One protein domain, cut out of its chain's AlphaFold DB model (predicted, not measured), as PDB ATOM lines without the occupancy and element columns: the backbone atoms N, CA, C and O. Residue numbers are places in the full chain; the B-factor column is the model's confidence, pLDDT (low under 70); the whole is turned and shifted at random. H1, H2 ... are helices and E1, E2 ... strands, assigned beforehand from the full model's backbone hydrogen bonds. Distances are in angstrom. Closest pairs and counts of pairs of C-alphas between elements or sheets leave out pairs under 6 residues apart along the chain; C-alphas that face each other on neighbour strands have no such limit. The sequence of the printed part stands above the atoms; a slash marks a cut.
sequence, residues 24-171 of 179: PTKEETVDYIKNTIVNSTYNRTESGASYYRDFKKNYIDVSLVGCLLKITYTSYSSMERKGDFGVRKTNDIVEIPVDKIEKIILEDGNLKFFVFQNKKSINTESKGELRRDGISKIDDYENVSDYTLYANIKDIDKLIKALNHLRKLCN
ATOM      1  N   PRO A  24     199.594 257.305 202.728       90.44
ATOM      2  CA  PRO A  24     199.409 257.870 204.062       90.44
ATOM      3  C   PRO A  24     200.739 258.213 204.744       90.44
ATOM      4  O   PRO A  24     201.717 257.468 204.588       90.44
ATOM      5  N   THR A  25     200.781 259.300 205.517       92.94
ATOM      6  CA  THR A  25     201.944 259.677 206.340       92.94
ATOM      7  C   THR A  25     202.071 258.799 207.591       92.94
ATOM      8  O   THR A  25     201.222 257.944 207.863       92.94
ATOM      9  N   LYS A  26     203.139 258.993 208.382       92.50
ATOM     10  CA  LYS A  26     203.329 258.268 209.651       92.50
ATOM     11  C   LYS A  26     202.197 258.572 210.623       92.50
ATOM     12  O   LYS A  26     201.644 257.657 211.220       92.50
ATOM     13  N   GLU A  27     201.845 259.845 210.738       93.38
ATOM     14  CA  GLU A  27     200.810 260.357 211.629       93.38
ATOM     15  C   GLU A  27     199.441 259.790 211.240       93.38
ATOM     16  O   GLU A  27     198.779 259.171 212.069       93.38
ATOM     17  N   GLU A  28     199.076 259.877 209.956       93.31
ATOM     18  CA  GLU A  28     197.815 259.329 209.437       93.31
ATOM     19  C   GLU A  28     197.715 257.811 209.651       93.31
ATOM     20  O   GLU A  28     196.656 257.277 209.987       93.31
ATOM     21  N   THR A  29     198.835 257.099 209.495       94.19
ATOM     22  CA  THR A  29     198.895 255.648 209.716       94.19
ATOM     23  C   THR A  29     198.738 255.294 211.196       94.19
ATOM     24  O   THR A  29     198.041 254.333 211.527       94.19
ATOM     25  N   VAL A  30     199.343 256.067 212.102       93.75
ATOM     26  CA  VAL A  30     199.209 255.885 213.559       93.75
ATOM     27  C   VAL A  30     197.784 256.180 214.018       93.75
ATOM     28  O   VAL A  30     197.217 255.391 214.776       93.75
ATOM     29  N   ASP A  31     197.169 257.247 213.508       93.69
ATOM     30  CA  ASP A  31     195.771 257.575 213.791       93.69
ATOM     31  C   ASP A  31     194.830 256.468 213.302       93.69
ATOM     32  O   ASP A  31     193.892 256.077 214.005       93.69
ATOM     33  N   TYR A  32     195.103 255.895 212.128       93.44
ATOM     34  CA  TYR A  32     194.363 254.740 211.631       93.44
ATOM     35  C   TYR A  32     194.487 253.523 212.562       93.44
ATOM     36  O   TYR A  32     193.474 252.921 212.928       93.44
ATOM     37  N   ILE A  33     195.709 253.171 212.980       90.88
ATOM     38  CA  ILE A  33     195.966 252.067 213.921       90.88
ATOM     39  C   ILE A  33     195.184 252.293 215.222       90.88
ATOM     40  O   ILE A  33     194.447 251.407 215.662       90.88
ATOM     41  N   LYS A  34     195.274 253.501 215.789       90.88
ATOM     42  CA  LYS A  34     194.566 253.897 217.011       90.88
ATOM     43  C   LYS A  34     193.052 253.728 216.886       90.88
ATOM     44  O   LYS A  34     192.427 253.169 217.777       90.88
ATOM     45  N   ASN A  35     192.466 254.162 215.772       88.94
ATOM     46  CA  ASN A  35     191.019 254.085 215.537       88.94
ATOM     47  C   ASN A  35     190.516 252.665 215.221       88.94
ATOM     48  O   ASN A  35     189.316 252.381 215.341       88.94
ATOM     49  N   THR A  36     191.423 251.781 214.802       86.06
ATOM     50  CA  THR A  36     191.121 250.376 214.498       86.06
ATOM     51  C   THR A  36     191.108 249.514 215.761       86.06
ATOM     52  O   THR A  36     190.351 248.540 215.832       86.06
ATOM     53  N   ILE A  37     191.888 249.903 216.771       84.69
ATOM     54  CA  ILE A  37     191.896 249.294 218.100       84.69
ATOM     55  C   ILE A  37     190.691 249.799 218.906       84.69
ATOM     56  O   ILE A  37     190.484 250.996 219.092       84.69
ATOM     57  N   VAL A  38     189.866 248.874 219.395       78.81
ATOM     58  CA  VAL A  38     188.622 249.192 220.100       78.81
ATOM     59  C   VAL A  38     188.831 249.166 221.605       78.81
ATOM     60  O   VAL A  38     189.138 248.128 222.193       78.81
ATOM     61  N   ASN A  39     188.563 250.303 222.245       80.44
ATOM     62  CA  ASN A  39     188.437 250.381 223.697       80.44
ATOM     63  C   ASN A  39     187.248 249.538 224.165       80.44
ATOM     64  O   ASN A  39     186.122 249.717 223.699       80.44
ATOM     65  N   SER A  40     187.483 248.640 225.116       76.88
ATOM     66  CA  SER A  40     186.446 247.750 225.634       76.88
ATOM     67  C   SER A  40     185.910 248.255 226.969       76.88
ATOM     68  O   SER A  40     186.685 248.611 227.859       76.88
ATOM     69  N   THR A  41     184.594 248.205 227.147       77.94
ATOM     70  CA  THR A  41     183.951 248.352 228.459       77.94
ATOM     71  C   THR A  41     183.179 247.074 228.757       77.94
ATOM     72  O   THR A  41     182.426 246.597 227.913       77.94
ATOM     73  N   TYR A  42     183.384 246.524 229.943       76.00
ATOM     74  CA  TYR A  42     182.715 245.348 230.469       76.00
ATOM     75  C   TYR A  42     181.994 245.738 231.752       76.00
ATOM     76  O   TYR A  42     182.612 246.255 232.679       76.00
ATOM     77  N   ASN A  43     180.694 245.468 231.797       77.38
ATOM     78  CA  ASN A  43     179.855 245.718 232.959       77.38
ATOM     79  C   ASN A  43     179.115 244.425 233.286       77.38
ATOM     80  O   ASN A  43     178.389 243.907 232.435       77.38
ATOM     81  N   ARG A  44     179.264 243.924 234.510       76.75
ATOM     82  CA  ARG A  44     178.476 242.810 235.037       76.75
ATOM     83  C   ARG A  44     177.786 243.265 236.308       76.75
ATOM     84  O   ARG A  44     178.429 243.706 237.257       76.75
ATOM     85  N   THR A  45     176.472 243.119 236.321       74.44
ATOM     86  CA  THR A  45     175.649 243.370 237.501       74.44
ATOM     87  C   THR A  45     174.891 242.094 237.803       74.44
ATOM     88  O   THR A  45     174.153 241.611 236.948       74.44
ATOM     89  N   GLU A  46     175.058 241.556 239.006       74.19
ATOM     90  CA  GLU A  46     174.277 240.416 239.486       74.19
ATOM     91  C   GLU A  46     173.395 240.839 240.660       74.19
ATOM     92  O   GLU A  46     173.851 241.495 241.602       74.19
ATOM     93  N   SER A  47     172.112 240.477 240.590       62.81
ATOM     94  CA  SER A  47     171.124 240.729 241.638       62.81
ATOM     95  C   SER A  47     170.845 239.456 242.448       62.81
ATOM     96  O   SER A  47     170.814 238.352 241.910       62.81
ATOM     97  N   GLY A  48     170.665 239.607 243.767       63.00
ATOM     98  CA  GLY A  48     170.427 238.503 244.707       63.00
ATOM     99  C   GLY A  48     171.019 238.768 246.098       63.00
ATOM    100  O   GLY A  48     171.466 239.877 246.387       63.00
ATOM    101  N   ALA A  49     171.061 237.743 246.961       60.16
ATOM    102  CA  ALA A  49     171.594 237.818 248.336       60.16
ATOM    103  C   ALA A  49     173.082 238.242 248.426       60.16
ATOM    104  O   ALA A  49     173.599 238.560 249.500       60.16
ATOM    105  N   SER A  50     173.774 238.268 247.290       63.09
ATOM    106  CA  SER A  50     175.142 238.739 247.117       63.09
ATOM    107  C   SER A  50     175.204 239.758 245.980       63.09
ATOM    108  O   SER A  50     175.812 239.479 244.951       63.09
ATOM    109  N   TYR A  51     174.555 240.917 246.147       65.69
ATOM    110  CA  TYR A  51     174.676 242.017 245.187       65.69
ATOM    111  C   TYR A  51     176.157 242.300 244.890       65.69
ATOM    112  O   TYR A  51     176.949 242.562 245.809       65.69
ATOM    113  N   TYR A  52     176.506 242.186 243.609       74.44
ATOM    114  CA  TYR A  52     177.858 242.321 243.087       74.44
ATOM    115  C   TYR A  52     177.815 243.119 241.784       74.44
ATOM    116  O   TYR A  52     177.095 242.756 240.845       74.44
ATOM    117  N   ARG A  53     178.578 244.214 241.729       75.19
ATOM    118  CA  ARG A  53     178.782 245.007 240.511       75.19
ATOM    119  C   ARG A  53     180.262 244.996 240.164       75.19
ATOM    120  O   ARG A  53     181.082 245.440 240.962       75.19
ATOM    121  N   ASP A  54     180.571 244.517 238.969       80.31
ATOM    122  CA  ASP A  54     181.907 244.537 238.387       80.31
ATOM    123  C   ASP A  54     181.892 245.423 237.151       80.31
ATOM    124  O   ASP A  54     181.054 245.285 236.253       80.31
ATOM    125  N   PHE A  55     182.816 246.361 237.128       82.19
ATOM    126  CA  PHE A  55     183.031 247.261 236.019       82.19
ATOM    127  C   PHE A  55     184.492 247.145 235.633       82.19
ATOM    128  O   PHE A  55     185.362 247.426 236.448       82.19
ATOM    129  N   LYS A  56     184.774 246.798 234.379       84.44
ATOM    130  CA  LYS A  56     186.120 246.831 233.813       84.44
ATOM    131  C   LYS A  56     186.116 247.659 232.538       84.44
ATOM    132  O   LYS A  56     185.426 247.336 231.576       84.44
ATOM    133  N   LYS A  57     186.918 248.714 232.491       84.25
ATOM    134  CA  LYS A  57     187.093 249.559 231.309       84.25
ATOM    135  C   LYS A  57     188.552 249.611 230.912       84.25
ATOM    136  O   LYS A  57     189.395 250.018 231.705       84.25
ATOM    137  N   ASN A  58     188.824 249.234 229.671       83.44
ATOM    138  CA  ASN A  58     190.163 249.234 229.108       83.44
ATOM    139  C   ASN A  58     190.264 250.333 228.054       83.44
ATOM    140  O   ASN A  58     189.410 250.437 227.167       83.44
ATOM    141  N   TYR A  59     191.314 251.131 228.160       86.44
ATOM    142  CA  TYR A  59     191.690 252.130 227.177       86.44
ATOM    143  C   TYR A  59     193.037 251.753 226.591       86.44
ATOM    144  O   TYR A  59     193.972 251.463 227.335       86.44
ATOM    145  N   ILE A  60     193.122 251.775 225.270       85.44
ATOM    146  CA  ILE A  60     194.365 251.616 224.538       85.44
ATOM    147  C   ILE A  60     194.638 252.936 223.835       85.44
ATOM    148  O   ILE A  60     193.796 253.444 223.094       85.44
ATOM    149  N   ASP A  61     195.811 253.492 224.093       90.25
ATOM    150  CA  ASP A  61     196.328 254.637 223.361       90.25
ATOM    151  C   ASP A  61     197.565 254.224 222.574       90.25
ATOM    152  O   ASP A  61     198.379 253.426 223.045       90.25
ATOM    153  N   VAL A  62     197.693 254.764 221.369       90.25
ATOM    154  CA  VAL A  62     198.791 254.462 220.455       90.25
ATOM    155  C   VAL A  62     199.426 255.770 220.028       90.25
ATOM    156  O   VAL A  62     198.737 256.706 219.627       90.25
ATOM    157  N   SER A  63     200.749 255.824 220.116       93.75
ATOM    158  CA  SER A  63     201.553 256.967 219.693       93.75
ATOM    159  C   SER A  63     202.852 256.496 219.051       93.75
ATOM    160  O   SER A  63     203.260 255.345 219.212       93.75
ATOM    161  N   LEU A  64     203.508 257.391 218.317       94.19
ATOM    162  CA  LEU A  64     204.786 257.125 217.672       94.19
ATOM    163  C   LEU A  64     205.788 258.209 218.061       94.19
ATOM    164  O   LEU A  64     205.537 259.394 217.853       94.19
ATOM    165  N   VAL A  65     206.935 257.798 218.600       92.00
ATOM    166  CA  VAL A  65     208.067 258.689 218.887       92.00
ATOM    167  C   VAL A  65     209.237 258.245 218.016       92.00
ATOM    168  O   VAL A  65     209.864 257.216 218.262       92.00
ATOM    169  N   GLY A  66     209.499 258.983 216.937       92.56
ATOM    170  CA  GLY A  66     210.442 258.550 215.903       92.56
ATOM    171  C   GLY A  66     209.934 257.303 215.170       92.56
ATOM    172  O   GLY A  66     209.015 257.398 214.361       92.56
ATOM    173  N   CYS A  67     210.539 256.144 215.446       92.44
ATOM    174  CA  CYS A  67     210.092 254.828 214.963       92.44
ATOM    175  C   CYS A  67     209.773 253.851 216.102       92.44
ATOM    176  O   CYS A  67     209.672 252.646 215.890       92.44
ATOM    177  N   LEU A  68     209.582 254.376 217.313       91.12
ATOM    178  CA  LEU A  68     209.145 253.615 218.472       91.12
ATOM    179  C   LEU A  68     207.625 253.746 218.615       91.12
ATOM    180  O   LEU A  68     207.118 254.818 218.956       91.12
ATOM    181  N   LEU A  69     206.899 252.669 218.317       90.44
ATOM    182  CA  LEU A  69     205.455 252.586 218.517       90.44
ATOM    183  C   LEU A  69     205.188 252.328 219.995       90.44
ATOM    184  O   LEU A  69     205.548 251.280 220.527       90.44
ATOM    185  N   LYS A  70     204.546 253.287 220.649       91.56
ATOM    186  CA  LYS A  70     204.200 253.217 222.060       91.56
ATOM    187  C   LYS A  70     202.715 252.932 222.210       91.56
ATOM    188  O   LYS A  70     201.878 253.743 221.812       91.56
ATOM    189  N   ILE A  71     202.409 251.794 222.818       87.38
ATOM    190  CA  ILE A  71     201.061 251.333 223.128       87.38
ATOM    191  C   ILE A  71     200.882 251.422 224.641       87.38
ATOM    192  O   ILE A  71     201.596 250.771 225.400       87.38
ATOM    193  N   THR A  72     199.936 252.243 225.082       87.94
ATOM    194  CA  THR A  72     199.591 252.392 226.498       87.94
ATOM    195  C   THR A  72     198.261 251.705 226.753       87.94
ATOM    196  O   THR A  72     197.241 252.103 226.197       87.94
ATOM    197  N   TYR A  73     198.266 250.694 227.613       85.00
ATOM    198  CA  TYR A  73     197.074 250.014 228.094       85.00
ATOM    199  C   TYR A  73     196.718 250.550 229.477       85.00
ATOM    200  O   TYR A  73     197.531 250.535 230.394       85.00
ATOM    201  N   THR A  74     195.501 251.049 229.645       86.81
ATOM    202  CA  THR A  74     194.980 251.478 230.944       86.81
ATOM    203  C   THR A  74     193.731 250.679 231.268       86.81
ATOM    204  O   THR A  74     192.719 250.826 230.581       86.81
ATOM    205  N   SER A  75     193.767 249.886 232.337       85.06
ATOM    206  CA  SER A  75     192.587 249.196 232.858       85.06
ATOM    207  C   SER A  75     192.084 249.885 234.118       85.06
ATOM    208  O   SER A  75     192.836 250.134 235.060       85.06
ATOM    209  N   TYR A  76     190.794 250.183 234.137       86.69
ATOM    210  CA  TYR A  76     190.060 250.575 235.327       86.69
ATOM    211  C   TYR A  76     189.138 249.426 235.687       86.69
ATOM    212  O   TYR A  76     188.284 249.070 234.880       86.69
ATOM    213  N   SER A  77     189.277 248.874 236.884       86.19
ATOM    214  CA  SER A  77     188.314 247.924 237.428       86.19
ATOM    215  C   SER A  77     187.699 248.485 238.699       86.19
ATOM    216  O   SER A  77     188.437 248.955 239.568       86.19
ATOM    217  N   SER A  78     186.383 248.418 238.844       85.69
ATOM    218  CA  SER A  78     185.729 248.630 240.128       85.69
ATOM    219  C   SER A  78     184.855 247.448 240.501       85.69
ATOM    220  O   SER A  78     184.236 246.810 239.652       85.69
ATOM    221  N   MET A  79     184.852 247.153 241.793       81.88
ATOM    222  CA  MET A  79     184.131 246.038 242.376       81.88
ATOM    223  C   MET A  79     183.330 246.565 243.559       81.88
ATOM    224  O   MET A  79     183.896 247.148 244.484       81.88
ATOM    225  N   GLU A  80     182.019 246.360 243.519       81.44
ATOM    226  CA  GLU A  80     181.110 246.661 244.620       81.44
ATOM    227  C   GLU A  80     180.579 245.346 245.196       81.44
ATOM    228  O   GLU A  80     179.971 244.555 244.471       81.44
ATOM    229  N   ARG A  81     180.799 245.098 246.492       80.38
ATOM    230  CA  ARG A  81     180.289 243.904 247.183       80.38
ATOM    231  C   ARG A  81     179.722 244.299 248.541       80.38
ATOM    232  O   ARG A  81     180.462 244.718 249.419       80.38
ATOM    233  N   LYS A  82     178.410 244.118 248.731       81.31
ATOM    234  CA  LYS A  82     177.708 244.415 250.002       81.31
ATOM    235  C   LYS A  82     177.968 245.833 250.565       81.31
ATOM    236  O   LYS A  82     178.005 246.004 251.777       81.31
ATOM    237  N   GLY A  83     178.123 246.835 249.698       76.38
ATOM    238  CA  GLY A  83     178.364 248.231 250.091       76.38
ATOM    239  C   GLY A  83     179.839 248.642 250.157       76.38
ATOM    240  O   GLY A  83     180.114 249.838 250.185       76.38
ATOM    241  N   ASP A  84     180.780 247.695 250.095       81.62
ATOM    242  CA  ASP A  84     182.202 248.011 249.939       81.62
ATOM    243  C   ASP A  84     182.526 248.252 248.465       81.62
ATOM    244  O   ASP A  84     182.252 247.401 247.613       81.62
ATOM    245  N   PHE A  85     183.131 249.405 248.170       84.31
ATOM    246  CA  PHE A  85     183.512 249.821 246.823       84.31
ATOM    247  C   PHE A  85     185.033 249.925 246.692       84.31
ATOM    248  O   PHE A  85     185.675 250.756 247.338       84.31
ATOM    249  N   GLY A  86     185.611 249.093 245.829       84.50
ATOM    250  CA  GLY A  86     187.023 249.148 245.463       84.50
ATOM    251  C   GLY A  86     187.200 249.629 244.029       84.50
ATOM    252  O   GLY A  86     186.481 249.186 243.136       84.50
ATOM    253  N   VAL A  87     188.192 250.490 243.793       85.94
ATOM    254  CA  VAL A  87     188.643 250.870 242.445       85.94
ATOM    255  C   VAL A  87     190.120 250.547 242.317       85.94
ATOM    256  O   VAL A  87     190.924 250.912 243.172       85.94
ATOM    257  N   ARG A  88     190.489 249.899 241.216       87.62
ATOM    258  CA  ARG A  88     191.872 249.641 240.833       87.62
ATOM    259  C   ARG A  88     192.115 250.207 239.442       87.62
ATOM    260  O   ARG A  88     191.303 250.036 238.537       87.62
ATOM    261  N   LYS A  89     193.256 250.873 239.287       88.25
ATOM    262  CA  LYS A  89     193.788 251.315 238.001       88.25
ATOM    263  C   LYS A  89     195.116 250.609 237.761       88.25
ATOM    264  O   LYS A  89     195.981 250.644 238.634       88.25
ATOM    265  N   THR A  90     195.281 250.001 236.596       84.50
ATOM    266  CA  THR A  90     196.571 249.499 236.113       84.50
ATOM    267  C   THR A  90     196.929 250.214 234.818       84.50
ATOM    268  O   THR A  90     196.050 250.540 234.019       84.50
ATOM    269  N   ASN A  91     198.217 250.513 234.649       82.44
ATOM    270  CA  ASN A  91     198.755 251.085 233.424       82.44
ATOM    271  C   ASN A  91     199.930 250.224 232.985       82.44
ATOM    272  O   ASN A  91     200.868 250.061 233.765       82.44
ATOM    273  N   ASP A  92     199.898 249.782 231.739       80.62
ATOM    274  CA  ASP A  92     200.962 249.015 231.117       80.62
ATOM    275  C   ASP A  92     201.396 249.750 229.847       80.62
ATOM    276  O   ASP A  92     200.575 250.333 229.134       80.62
ATOM    277  N   ILE A  93     202.698 249.775 229.578       81.56
ATOM    278  CA  ILE A  93     203.268 250.456 228.415       81.56
ATOM    279  C   ILE A  93     204.126 249.451 227.661       81.56
ATOM    280  O   ILE A  93     205.017 248.833 228.239       81.56
ATOM    281  N   VAL A  94     203.871 249.327 226.364       80.62
ATOM    282  CA  VAL A  94     204.682 248.539 225.439       80.62
ATOM    283  C   VAL A  94     205.265 249.459 224.383       80.62
ATOM    284  O   VAL A  94     204.563 250.272 223.785       80.62
ATOM    285  N   GLU A  95     206.566 249.321 224.163       85.88
ATOM    286  CA  GLU A  95     207.318 250.104 223.195       85.88
ATOM    287  C   GLU A  95     207.932 249.152 222.168       85.88
ATOM    288  O   GLU A  95     208.741 248.288 222.506       85.88
ATOM    289  N   ILE A  96     207.510 249.292 220.913       85.25
ATOM    290  CA  ILE A  96     207.878 248.403 219.811       85.25
ATOM    291  C   ILE A  96     208.700 249.208 218.799       85.25
ATOM    292  O   ILE A  96     208.171 250.150 218.204       85.25
ATOM    293  N   PRO A  97     209.983 248.877 218.578       89.12
ATOM    294  CA  PRO A  97     210.780 249.510 217.532       89.12
ATOM    295  C   PRO A  97     210.299 249.012 216.166       89.12
ATOM    296  O   PRO A  97     210.591 247.887 215.761       89.12
ATOM    297  N   VAL A  98     209.511 249.835 215.474       88.81
ATOM    298  CA  VAL A  98     208.796 249.451 214.248       88.81
ATOM    299  C   VAL A  98     209.765 249.090 213.126       88.81
ATOM    300  O   VAL A  98     209.522 248.148 212.378       88.81
ATOM    301  N   ASP A  99     210.890 249.794 213.049       87.25
ATOM    302  CA  ASP A  99     211.987 249.559 212.105       87.25
ATOM    303  C   ASP A  99     212.632 248.170 212.241       87.25
ATOM    304  O   ASP A  99     213.278 247.700 211.310       87.25
ATOM    305  N   LYS A 100     212.426 247.505 213.384       85.62
ATOM    306  CA  LYS A 100     212.976 246.181 213.709       85.62
ATOM    307  C   LYS A 100     211.912 245.089 213.780       85.62
ATOM    308  O   LYS A 100     212.221 243.969 214.184       85.62
ATOM    309  N   ILE A 101     210.657 245.412 213.463       84.62
ATOM    310  CA  ILE A 101     209.616 244.395 213.310       84.62
ATOM    311  C   ILE A 101     209.936 243.608 212.052       84.62
ATOM    312  O   ILE A 101     210.173 244.189 210.996       84.62
ATOM    313  N   GLU A 102     209.876 242.293 212.171       79.75
ATOM    314  CA  GLU A 102     210.264 241.355 211.117       79.75
ATOM    315  C   GLU A 102     209.063 240.549 210.663       79.75
ATOM    316  O   GLU A 102     208.851 240.330 209.474       79.75
ATOM    317  N   LYS A 103     208.201 240.203 211.617       79.31
ATOM    318  CA  LYS A 103     206.961 239.495 211.355       79.31
ATOM    319  C   LYS A 103     205.866 239.999 212.285       79.31
ATOM    320  O   LYS A 103     206.109 240.301 213.453       79.31
ATOM    321  N   ILE A 104     204.658 240.081 211.740       78.19
ATOM    322  CA  ILE A 104     203.428 240.348 212.480       78.19
ATOM    323  C   ILE A 104     202.503 239.176 212.180       78.19
ATOM    324  O   ILE A 104     202.232 238.918 211.006       78.19
ATOM    325  N   ILE A 105     202.054 238.454 213.203       74.44
ATOM    326  CA  ILE A 105     201.088 237.359 213.034       74.44
ATOM    327  C   ILE A 105     199.857 237.579 213.896       74.44
ATOM    328  O   ILE A 105     199.886 238.321 214.878       74.44
ATOM    329  N   LEU A 106     198.790 236.884 213.520       67.38
ATOM    330  CA  LEU A 106     197.608 236.702 214.337       67.38
ATOM    331  C   LEU A 106     197.644 235.300 214.947       67.38
ATOM    332  O   LEU A 106     197.630 234.316 214.210       67.38
ATOM    333  N   GLU A 107     197.666 235.217 216.271       68.06
ATOM    334  CA  GLU A 107     197.614 233.957 217.013       68.06
ATOM    335  C   GLU A 107     196.594 234.090 218.147       68.06
ATOM    336  O   GLU A 107     196.617 235.066 218.901       68.06
ATOM    337  N   ASP A 108     195.645 233.156 218.223       70.06
ATOM    338  CA  ASP A 108     194.559 233.149 219.216       70.06
ATOM    339  C   ASP A 108     193.772 234.472 219.316       70.06
ATOM    340  O   ASP A 108     193.333 234.888 220.390       70.06
ATOM    341  N   GLY A 109     193.606 235.168 218.187       64.75
ATOM    342  CA  GLY A 109     192.917 236.461 218.129       64.75
ATOM    343  C   GLY A 109     193.751 237.656 218.606       64.75
ATOM    344  O   GLY A 109     193.233 238.771 218.636       64.75
ATOM    345  N   ASN A 110     195.030 237.455 218.933       69.62
ATOM    346  CA  ASN A 110     195.954 238.505 219.355       69.62
ATOM    347  C   ASN A 110     197.007 238.785 218.280       69.62
ATOM    348  O   ASN A 110     197.481 237.878 217.594       69.62
ATOM    349  N   LEU A 111     197.400 240.054 218.147       70.19
ATOM    350  CA  LEU A 111     198.509 240.432 217.273       70.19
ATOM    351  C   LEU A 111     199.830 240.212 217.997       70.19
ATOM    352  O   LEU A 111     200.048 240.796 219.060       70.19
ATOM    353  N   LYS A 112     200.715 239.426 217.391       77.69
ATOM    354  CA  LYS A 112     202.077 239.207 217.870       77.69
ATOM    355  C   LYS A 112     203.084 239.886 216.960       77.69
ATOM    356  O   LYS A 112     203.023 239.743 215.737       77.69
ATOM    357  N   PHE A 113     204.009 240.617 217.567       79.00
ATOM    358  CA  PHE A 113     205.111 241.285 216.888       79.00
ATOM    359  C   PHE A 113     206.411 240.567 217.210       79.00
ATOM    360  O   PHE A 113     206.798 240.482 218.375       79.00
ATOM    361  N   PHE A 114     207.117 240.131 216.173       75.44
ATOM    362  CA  PHE A 114     208.451 239.562 216.303       75.44
ATOM    363  C   PHE A 114     209.485 240.612 215.932       75.44
ATOM    364  O   PHE A 114     209.486 241.137 214.814       75.44
ATOM    365  N   VAL A 115     210.349 240.918 216.894       74.81
ATOM    366  CA  VAL A 115     211.403 241.923 216.758       74.81
ATOM    367  C   VAL A 115     212.760 241.254 216.938       74.81
ATOM    368  O   VAL A 115     213.027 240.693 218.009       74.81
ATOM    369  N   PHE A 116     213.633 241.345 215.928       69.25
ATOM    370  CA  PHE A 116     215.019 240.886 216.055       69.25
ATOM    371  C   PHE A 116     215.861 241.907 216.821       69.25
ATOM    372  O   PHE A 116     215.852 243.111 216.552       69.25
ATOM    373  N   GLN A 117     216.648 241.410 217.774       60.72
ATOM    374  CA  GLN A 117     217.743 242.167 218.372       60.72
ATOM    375  C   GLN A 117     219.059 241.493 217.993       60.72
ATOM    376  O   GLN A 117     219.275 240.322 218.303       60.72
ATOM    377  N   ASN A 118     219.961 242.226 217.334       50.56
ATOM    378  CA  ASN A 118     221.320 241.755 217.065       50.56
ATOM    379  C   ASN A 118     221.997 241.312 218.378       50.56
ATOM    380  O   ASN A 118     222.359 242.156 219.192       50.56
ATOM    381  N   LYS A 119     222.140 239.990 218.569       39.25
ATOM    382  CA  LYS A 119     222.985 239.246 219.536       39.25
ATOM    383  C   LYS A 119     223.350 239.933 220.867       39.25
ATOM    384  O   LYS A 119     224.485 239.814 221.331       39.25
ATOM    385  N   LYS A 120     222.418 240.607 221.541       34.50
ATOM    386  CA  LYS A 120     222.601 240.965 222.952       34.50
ATOM    387  C   LYS A 120     221.259 241.176 223.630       34.50
ATOM    388  O   LYS A 120     220.518 242.087 223.284       34.50
ATOM    389  N   SER A 121     220.979 240.312 224.600       29.39
ATOM    390  CA  SER A 121     219.806 240.357 225.460       29.39
ATOM    391  C   SER A 121     219.749 241.691 226.204       29.39
ATOM    392  O   SER A 121     220.505 241.916 227.154       29.39
ATOM    393  N   ILE A 122     218.850 242.582 225.797       32.09
ATOM    394  CA  ILE A 122     218.444 243.686 226.657       32.09
ATOM    395  C   ILE A 122     217.289 243.158 227.509       32.09
ATOM    396  O   ILE A 122     216.182 242.894 227.027       32.09
ATOM    397  N   ASN A 123     217.578 242.959 228.796       28.67
ATOM    398  CA  ASN A 123     216.563 242.838 229.833       28.67
ATOM    399  C   ASN A 123     215.783 244.155 229.881       28.67
ATOM    400  O   ASN A 123     216.162 245.091 230.576       28.67
ATOM    401  N   THR A 124     214.712 244.248 229.107       33.62
ATOM    402  CA  THR A 124     213.683 245.262 229.300       33.62
ATOM    403  C   THR A 124     212.692 244.724 230.324       33.62
ATOM    404  O   THR A 124     211.897 243.828 230.037       33.62
ATOM    405  N   GLU A 125     212.797 245.230 231.553       25.41
ATOM    406  CA  GLU A 125     211.787 245.048 232.594       25.41
ATOM    407  C   GLU A 125     210.493 245.745 232.155       25.41
ATOM    408  O   GLU A 125     210.416 246.972 232.117       25.41
ATOM    409  N   SER A 126     209.468 244.963 231.820       29.94
ATOM    410  CA  SER A 126     208.096 245.461 231.725       29.94
ATOM    411  C   SER A 126     207.448 245.339 233.101       29.94
ATOM    412  O   SER A 126     207.307 244.237 233.635       29.94
ATOM    413  N   LYS A 127     207.053 246.471 233.687       28.91
ATOM    414  CA  LYS A 127     206.089 246.505 234.790       28.91
ATOM    415  C   LYS A 127     204.708 246.684 234.173       28.91
ATOM    416  O   LYS A 127     204.316 247.812 233.896       28.91
ATOM    417  N   GLY A 128     204.008 245.576 233.949       26.31
ATOM    418  CA  GLY A 128     202.619 245.613 233.516       26.31
ATOM    419  C   GLY A 128     202.119 244.319 232.889       26.31
ATOM    420  O   GLY A 128     202.895 243.610 232.256       26.31
ATOM    421  N   GLU A 129     200.836 243.995 233.068       30.00
ATOM    422  CA  GLU A 129     200.188 242.770 232.564       30.00
ATOM    423  C   GLU A 129     199.896 242.856 231.051       30.00
ATOM    424  O   GLU A 129     198.775 242.690 230.580       30.00
ATOM    425  N   LEU A 130     200.959 243.045 230.271       38.66
ATOM    426  CA  LEU A 130     201.123 242.491 228.933       38.66
ATOM    427  C   LEU A 130     202.237 241.456 229.069       38.66
ATOM    428  O   LEU A 130     203.385 241.802 229.363       38.66
ATOM    429  N   ARG A 131     201.893 240.170 228.960       40.47
ATOM    430  CA  ARG A 131     202.888 239.107 229.096       40.47
ATOM    431  C   ARG A 131     203.875 239.219 227.939       40.47
ATOM    432  O   ARG A 131     203.528 239.029 226.780       40.47
ATOM    433  N   ARG A 132     205.126 239.529 228.272       42.66
ATOM    434  CA  ARG A 132     206.272 239.130 227.460       42.66
ATOM    435  C   ARG A 132     206.267 237.603 227.518       42.66
ATOM    436  O   ARG A 132     206.759 237.052 228.498       42.66
ATOM    437  N   ASP A 133     205.650 236.934 226.546       41.62
ATOM    438  CA  ASP A 133     205.467 235.469 226.589       41.62
ATOM    439  C   ASP A 133     206.792 234.687 226.498       41.62
ATOM    440  O   ASP A 133     206.831 233.470 226.651       41.62
ATOM    441  N   GLY A 134     207.913 235.394 226.375       46.34
ATOM    442  CA  GLY A 134     209.254 234.863 226.544       46.34
ATOM    443  C   GLY A 134     210.118 235.148 225.330       46.34
ATOM    444  O   GLY A 134     209.733 235.874 224.415       46.34
ATOM    445  N   ILE A 135     211.324 234.591 225.352       44.22
ATOM    446  CA  ILE A 135     212.144 234.430 224.154       44.22
ATOM    447  C   ILE A 135     211.676 233.121 223.522       44.22
ATOM    448  O   ILE A 135     211.861 232.058 224.115       44.22
ATOM    449  N   SER A 136     211.045 233.184 222.354       43.69
ATOM    450  CA  SER A 136     210.691 232.001 221.570       43.69
ATOM    451  C   SER A 136     211.724 231.778 220.463       43.69
ATOM    452  O   SER A 136     212.242 232.726 219.870       43.69
ATOM    453  N   LYS A 137     212.056 230.508 220.199       39.56
ATOM    454  CA  LYS A 137     212.781 230.114 218.986       39.56
ATOM    455  C   LYS A 137     211.760 229.981 217.863       39.56
ATOM    456  O   LYS A 137     210.885 229.125 217.945       39.56
ATOM    457  N   ILE A 138     211.890 230.806 216.832       48.53
ATOM    458  CA  ILE A 138     211.274 230.548 215.528       48.53
ATOM    459  C   ILE A 138     212.393 230.064 214.627       48.53
ATOM    460  O   ILE A 138     213.312 230.843 214.378       48.53
ATOM    461  N   ASP A 139     212.294 228.793 214.240       45.78
ATOM    462  CA  ASP A 139     212.971 228.009 213.195       45.78
ATOM    463  C   ASP A 139     214.484 228.163 212.936       45.78
ATOM    464  O   ASP A 139     215.042 227.225 212.397       45.78
ATOM    465  N   ASP A 140     215.177 229.216 213.388       46.69
ATOM    466  CA  ASP A 140     216.646 229.370 213.360       46.69
ATOM    467  C   ASP A 140     217.200 230.524 214.240       46.69
ATOM    468  O   ASP A 140     218.406 230.788 214.249       46.69
ATOM    469  N   TYR A 141     216.370 231.236 215.016       48.84
ATOM    470  CA  TYR A 141     216.797 232.479 215.682       48.84
ATOM    471  C   TYR A 141     216.758 232.425 217.215       48.84
ATOM    472  O   TYR A 141     215.745 232.097 217.827       48.84
ATOM    473  N   GLU A 142     217.875 232.802 217.851       51.25
ATOM    474  CA  GLU A 142     218.083 232.668 219.304       51.25
ATOM    475  C   GLU A 142     217.576 233.847 220.156       51.25
ATOM    476  O   GLU A 142     217.554 233.729 221.377       51.25
ATOM    477  N   ASN A 143     217.182 234.987 219.570       54.50
ATOM    478  CA  ASN A 143     216.825 236.193 220.335       54.50
ATOM    479  C   ASN A 143     215.698 237.004 219.677       54.50
ATOM    480  O   ASN A 143     215.936 238.064 219.090       54.50
ATOM    481  N   VAL A 144     214.466 236.512 219.796       57.72
ATOM    482  CA  VAL A 144     213.265 237.224 219.349       57.72
ATOM    483  C   VAL A 144     212.516 237.755 220.565       57.72
ATOM    484  O   VAL A 144     212.257 237.015 221.513       57.72
ATOM    485  N   SER A 145     212.196 239.050 220.561       66.06
ATOM    486  CA  SER A 145     211.209 239.591 221.502       66.06
ATOM    487  C   SER A 145     209.822 239.443 220.889       66.06
ATOM    488  O   SER A 145     209.598 239.959 219.792       66.06
ATOM    489  N   ASP A 146     208.928 238.759 221.601       65.38
ATOM    490  CA  ASP A 146     207.499 238.695 221.292       65.38
ATOM    491  C   ASP A 146     206.758 239.783 222.082       65.38
ATOM    492  O   ASP A 146     206.880 239.878 223.310       65.38
ATOM    493  N   TYR A 147     206.012 240.619 221.362       70.12
ATOM    494  CA  TYR A 147     205.042 241.541 221.939       70.12
ATOM    495  C   TYR A 147     203.646 241.106 221.506       70.12
ATOM    496  O   TYR A 147     203.350 241.106 220.314       70.12
ATOM    497  N   THR A 148     202.769 240.809 222.464       65.25
ATOM    498  CA  THR A 148     201.371 240.464 222.185       65.25
ATOM    499  C   THR A 148     200.449 241.637 222.512       65.25
ATOM    500  O   THR A 148     200.471 242.171 223.622       65.25
ATOM    501  N   LEU A 149     199.618 242.041 221.550       71.31
ATOM    502  CA  LEU A 149     198.575 243.050 221.724       71.31
ATOM    503  C   LEU A 149     197.217 242.373 221.935       71.31
ATOM    504  O   LEU A 149     196.612 241.865 220.989       71.31
ATOM    505  N   TYR A 150     196.720 242.444 223.170       68.00
ATOM    506  CA  TYR A 150     195.376 242.000 223.539       68.00
ATOM    507  C   TYR A 150     194.383 243.147 223.338       68.00
ATOM    508  O   TYR A 150     194.181 243.988 224.219       68.00
ATOM    509  N   ALA A 151     193.778 243.207 222.157       70.75
ATOM    510  CA  ALA A 151     192.830 244.250 221.798       70.75
ATOM    511  C   ALA A 151     191.680 243.694 220.963       70.75
ATOM    512  O   ALA A 151     191.865 242.791 220.154       70.75
ATOM    513  N   ASN A 152     190.495 244.286 221.114       75.00
ATOM    514  CA  ASN A 152     189.425 244.055 220.157       75.00
ATOM    515  C   ASN A 152     189.724 244.885 218.897       75.00
ATOM    516  O   ASN A 152     189.916 246.099 218.982       75.00
ATOM    517  N   ILE A 153     189.833 244.225 217.747       78.94
ATOM    518  CA  ILE A 153     190.298 244.812 216.486       78.94
ATOM    519  C   ILE A 153     189.149 244.751 215.478       78.94
ATOM    520  O   ILE A 153     188.637 243.673 215.192       78.94
ATOM    521  N   LYS A 154     188.748 245.904 214.919       75.06
ATOM    522  CA  LYS A 154     187.636 245.971 213.944       75.06
ATOM    523  C   LYS A 154     187.947 245.283 212.617       75.06
ATOM    524  O   LYS A 154     187.059 244.693 212.016       75.06
ATOM    525  N   ASP A 155     189.176 245.446 212.134       82.75
ATOM    526  CA  ASP A 155     189.613 244.989 210.815       82.75
ATOM    527  C   ASP A 155     191.093 244.607 210.889       82.75
ATOM    528  O   ASP A 155     191.985 245.460 210.838       82.75
ATOM    529  N   ILE A 156     191.344 243.317 211.105       80.00
ATOM    530  CA  ILE A 156     192.692 242.823 211.379       80.00
ATOM    531  C   ILE A 156     193.601 242.889 210.153       80.00
ATOM    532  O   ILE A 156     194.762 243.277 210.272       80.00
ATOM    533  N   ASP A 157     193.061 242.618 208.967       81.62
ATOM    534  CA  ASP A 157     193.827 242.646 207.724       81.62
ATOM    535  C   ASP A 157     194.279 244.065 207.391       81.62
ATOM    536  O   ASP A 157     195.433 244.291 207.006       81.62
ATOM    537  N   LYS A 158     193.395 245.057 207.558       86.62
ATOM    538  CA  LYS A 158     193.787 246.454 207.363       86.62
ATOM    539  C   LYS A 158     194.736 246.943 208.449       86.62
ATOM    540  O   LYS A 158     195.632 247.722 208.133       86.62
ATOM    541  N   LEU A 159     194.598 246.466 209.687       86.31
ATOM    542  CA  LEU A 159     195.551 246.780 210.751       86.31
ATOM    543  C   LEU A 159     196.954 246.247 210.421       86.31
ATOM    544  O   LEU A 159     197.921 247.002 210.501       86.31
ATOM    545  N   ILE A 160     197.073 244.996 209.966       85.81
ATOM    546  CA  ILE A 160     198.354 244.414 209.530       85.81
ATOM    547  C   ILE A 160     198.940 245.208 208.352       85.81
ATOM    548  O   ILE A 160     200.133 245.517 208.346       85.81
ATOM    549  N   LYS A 161     198.114 245.607 207.375       89.44
ATOM    550  CA  LYS A 161     198.554 246.464 206.258       89.44
ATOM    551  C   LYS A 161     199.052 247.828 206.734       89.44
ATOM    552  O   LYS A 161     200.096 248.275 206.265       89.44
ATOM    553  N   ALA A 162     198.354 248.466 207.672       91.06
ATOM    554  CA  ALA A 162     198.762 249.746 208.245       91.06
ATOM    555  C   ALA A 162     200.082 249.629 209.022       91.06
ATOM    556  O   ALA A 162     200.972 250.456 208.845       91.06
ATOM    557  N   LEU A 163     200.255 248.567 209.812       90.56
ATOM    558  CA  LEU A 163     201.503 248.299 210.530       90.56
ATOM    559  C   LEU A 163     202.671 248.048 209.564       90.56
ATOM    560  O   LEU A 163     203.749 248.608 209.747       90.56
ATOM    561  N   ASN A 164     202.458 247.278 208.494       89.62
ATOM    562  CA  ASN A 164     203.475 247.073 207.458       89.62
ATOM    563  C   ASN A 164     203.791 248.356 206.680       89.62
ATOM    564  O   ASN A 164     204.948 248.604 206.351       89.62
ATOM    565  N   HIS A 165     202.796 249.201 206.413       91.38
ATOM    566  CA  HIS A 165     203.033 250.517 205.823       91.38
ATOM    567  C   HIS A 165     203.866 251.406 206.757       91.38
ATOM    568  O   HIS A 165     204.851 252.002 206.322       91.38
ATOM    569  N   LEU A 166     203.561 251.409 208.060       93.50
ATOM    570  CA  LEU A 166     204.329 252.145 209.067       93.50
ATOM    571  C   LEU A 166     205.791 251.674 209.147       93.50
ATOM    572  O   LEU A 166     206.691 252.509 209.241       93.50
ATOM    573  N   ARG A 167     206.043 250.360 209.033       91.69
ATOM    574  CA  ARG A 167     207.398 249.784 208.914       91.69
ATOM    575  C   ARG A 167     208.167 250.382 207.743       91.69
ATOM    576  O   ARG A 167     209.280 250.870 207.933       91.69
ATOM    577  N   LYS A 168     207.553 250.434 206.559       91.00
ATOM    578  CA  LYS A 168     208.178 251.017 205.358       91.00
ATOM    579  C   LYS A 168     208.478 252.503 205.537       91.00
ATOM    580  O   LYS A 168     209.568 252.949 205.201       91.00
ATOM    581  N   LEU A 169     207.562 253.262 206.145       91.88
ATOM    582  CA  LEU A 169     207.796 254.674 206.488       91.88
ATOM    583  C   LEU A 169     208.934 254.862 207.509       91.88
ATOM    584  O   LEU A 169     209.517 255.943 207.606       91.88
ATOM    585  N   CYS A 170     209.247 253.827 208.283       92.00
ATOM    586  CA  CYS A 170     210.367 253.771 209.215       92.00
ATOM    587  C   CYS A 170     211.656 253.197 208.614       92.00
ATOM    588  O   CYS A 170     212.602 252.952 209.356       92.00
ATOM    589  N   ASN A 171     211.724 253.040 207.287       89.56
ATOM    590  CA  ASN A 171     212.862 252.457 206.571       89.56
ATOM    591  C   ASN A 171     213.229 251.048 207.068       89.56
ATOM    592  O   ASN A 171     214.395 250.659 207.006       89.56
TER     593      ASN A 171
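This is residues 24 to 171 of the 179 residues of an uncharacterized protein of Epilithonimonas vandammei (UniProt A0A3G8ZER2). A long, strongly twisted ribbon of four antiparallel strands, E1 to E4, makes the length of the domain; at one end, helices H1 and H2 lie side by side, H1 packed on E2 and H2 over E5 of a smaller sheet, E5 to E7. The 148 printed residues, with helices and strands mixed, run H1, E1 to E7, H2. Each sheet is an antiparallel meander, its strands neighbours in chain order. The whole is only just loose, close to compact, with a radius of gyration of the C-alphas of 18.1 A and spans of 59 by 34 by 26 A.

Start at H1, residues 26 to 36: it runs along E2, residues 52 to 65, at 5 degrees on the local plane, with C-alphas 34 and 62 closest at 5.5 A. E1, residues 40 to 46, forms a hairpin with E2; find N 42 and O 56 at 2.7 A. Next come E3, residues 68 to 81, the antiparallel neighbour of E2, with N 59 of E2 and O 74 of E3 2.8 A apart, and E4, residues 84 to 97, the antiparallel neighbour of E3, with N 73 of E3 and O 92 of E4 2.8 A apart. E5, residues 101 to 107, and E6, residues 110 to 116, bring N 105 and O 112 to 3.0 A; E7, residues 144 to 149, has O 147 at 2.9 A from N 113. H2, residues 156 to 169, is over E5 at a height over the sheet of 10.0 A, making two layers, a helix on one face of a sheet. H2 touches H1 at a shallow tilt of 16 degrees, opposite ways, C-alphas 29 and 162 closest at 6.1 A. In both helices every O i to N i+4 pair is within hydrogen-bond range.

Find C-alpha 26 at (203.329, 258.268, 209.651), where H1 begins; H2 ends at C-alpha 169, (207.796, 254.674, 206.488). E2, E3 and E4 measure 42.0, 41.8 and 43.2 A.

C-alphas 49 and 171 are farthest apart, 60.5 A. The printed part has no cut. The link from E6 to E7, residues 117 to 143, is long, and pLDDT is under 70 in 42 printed residues, among them residues 116 to 146.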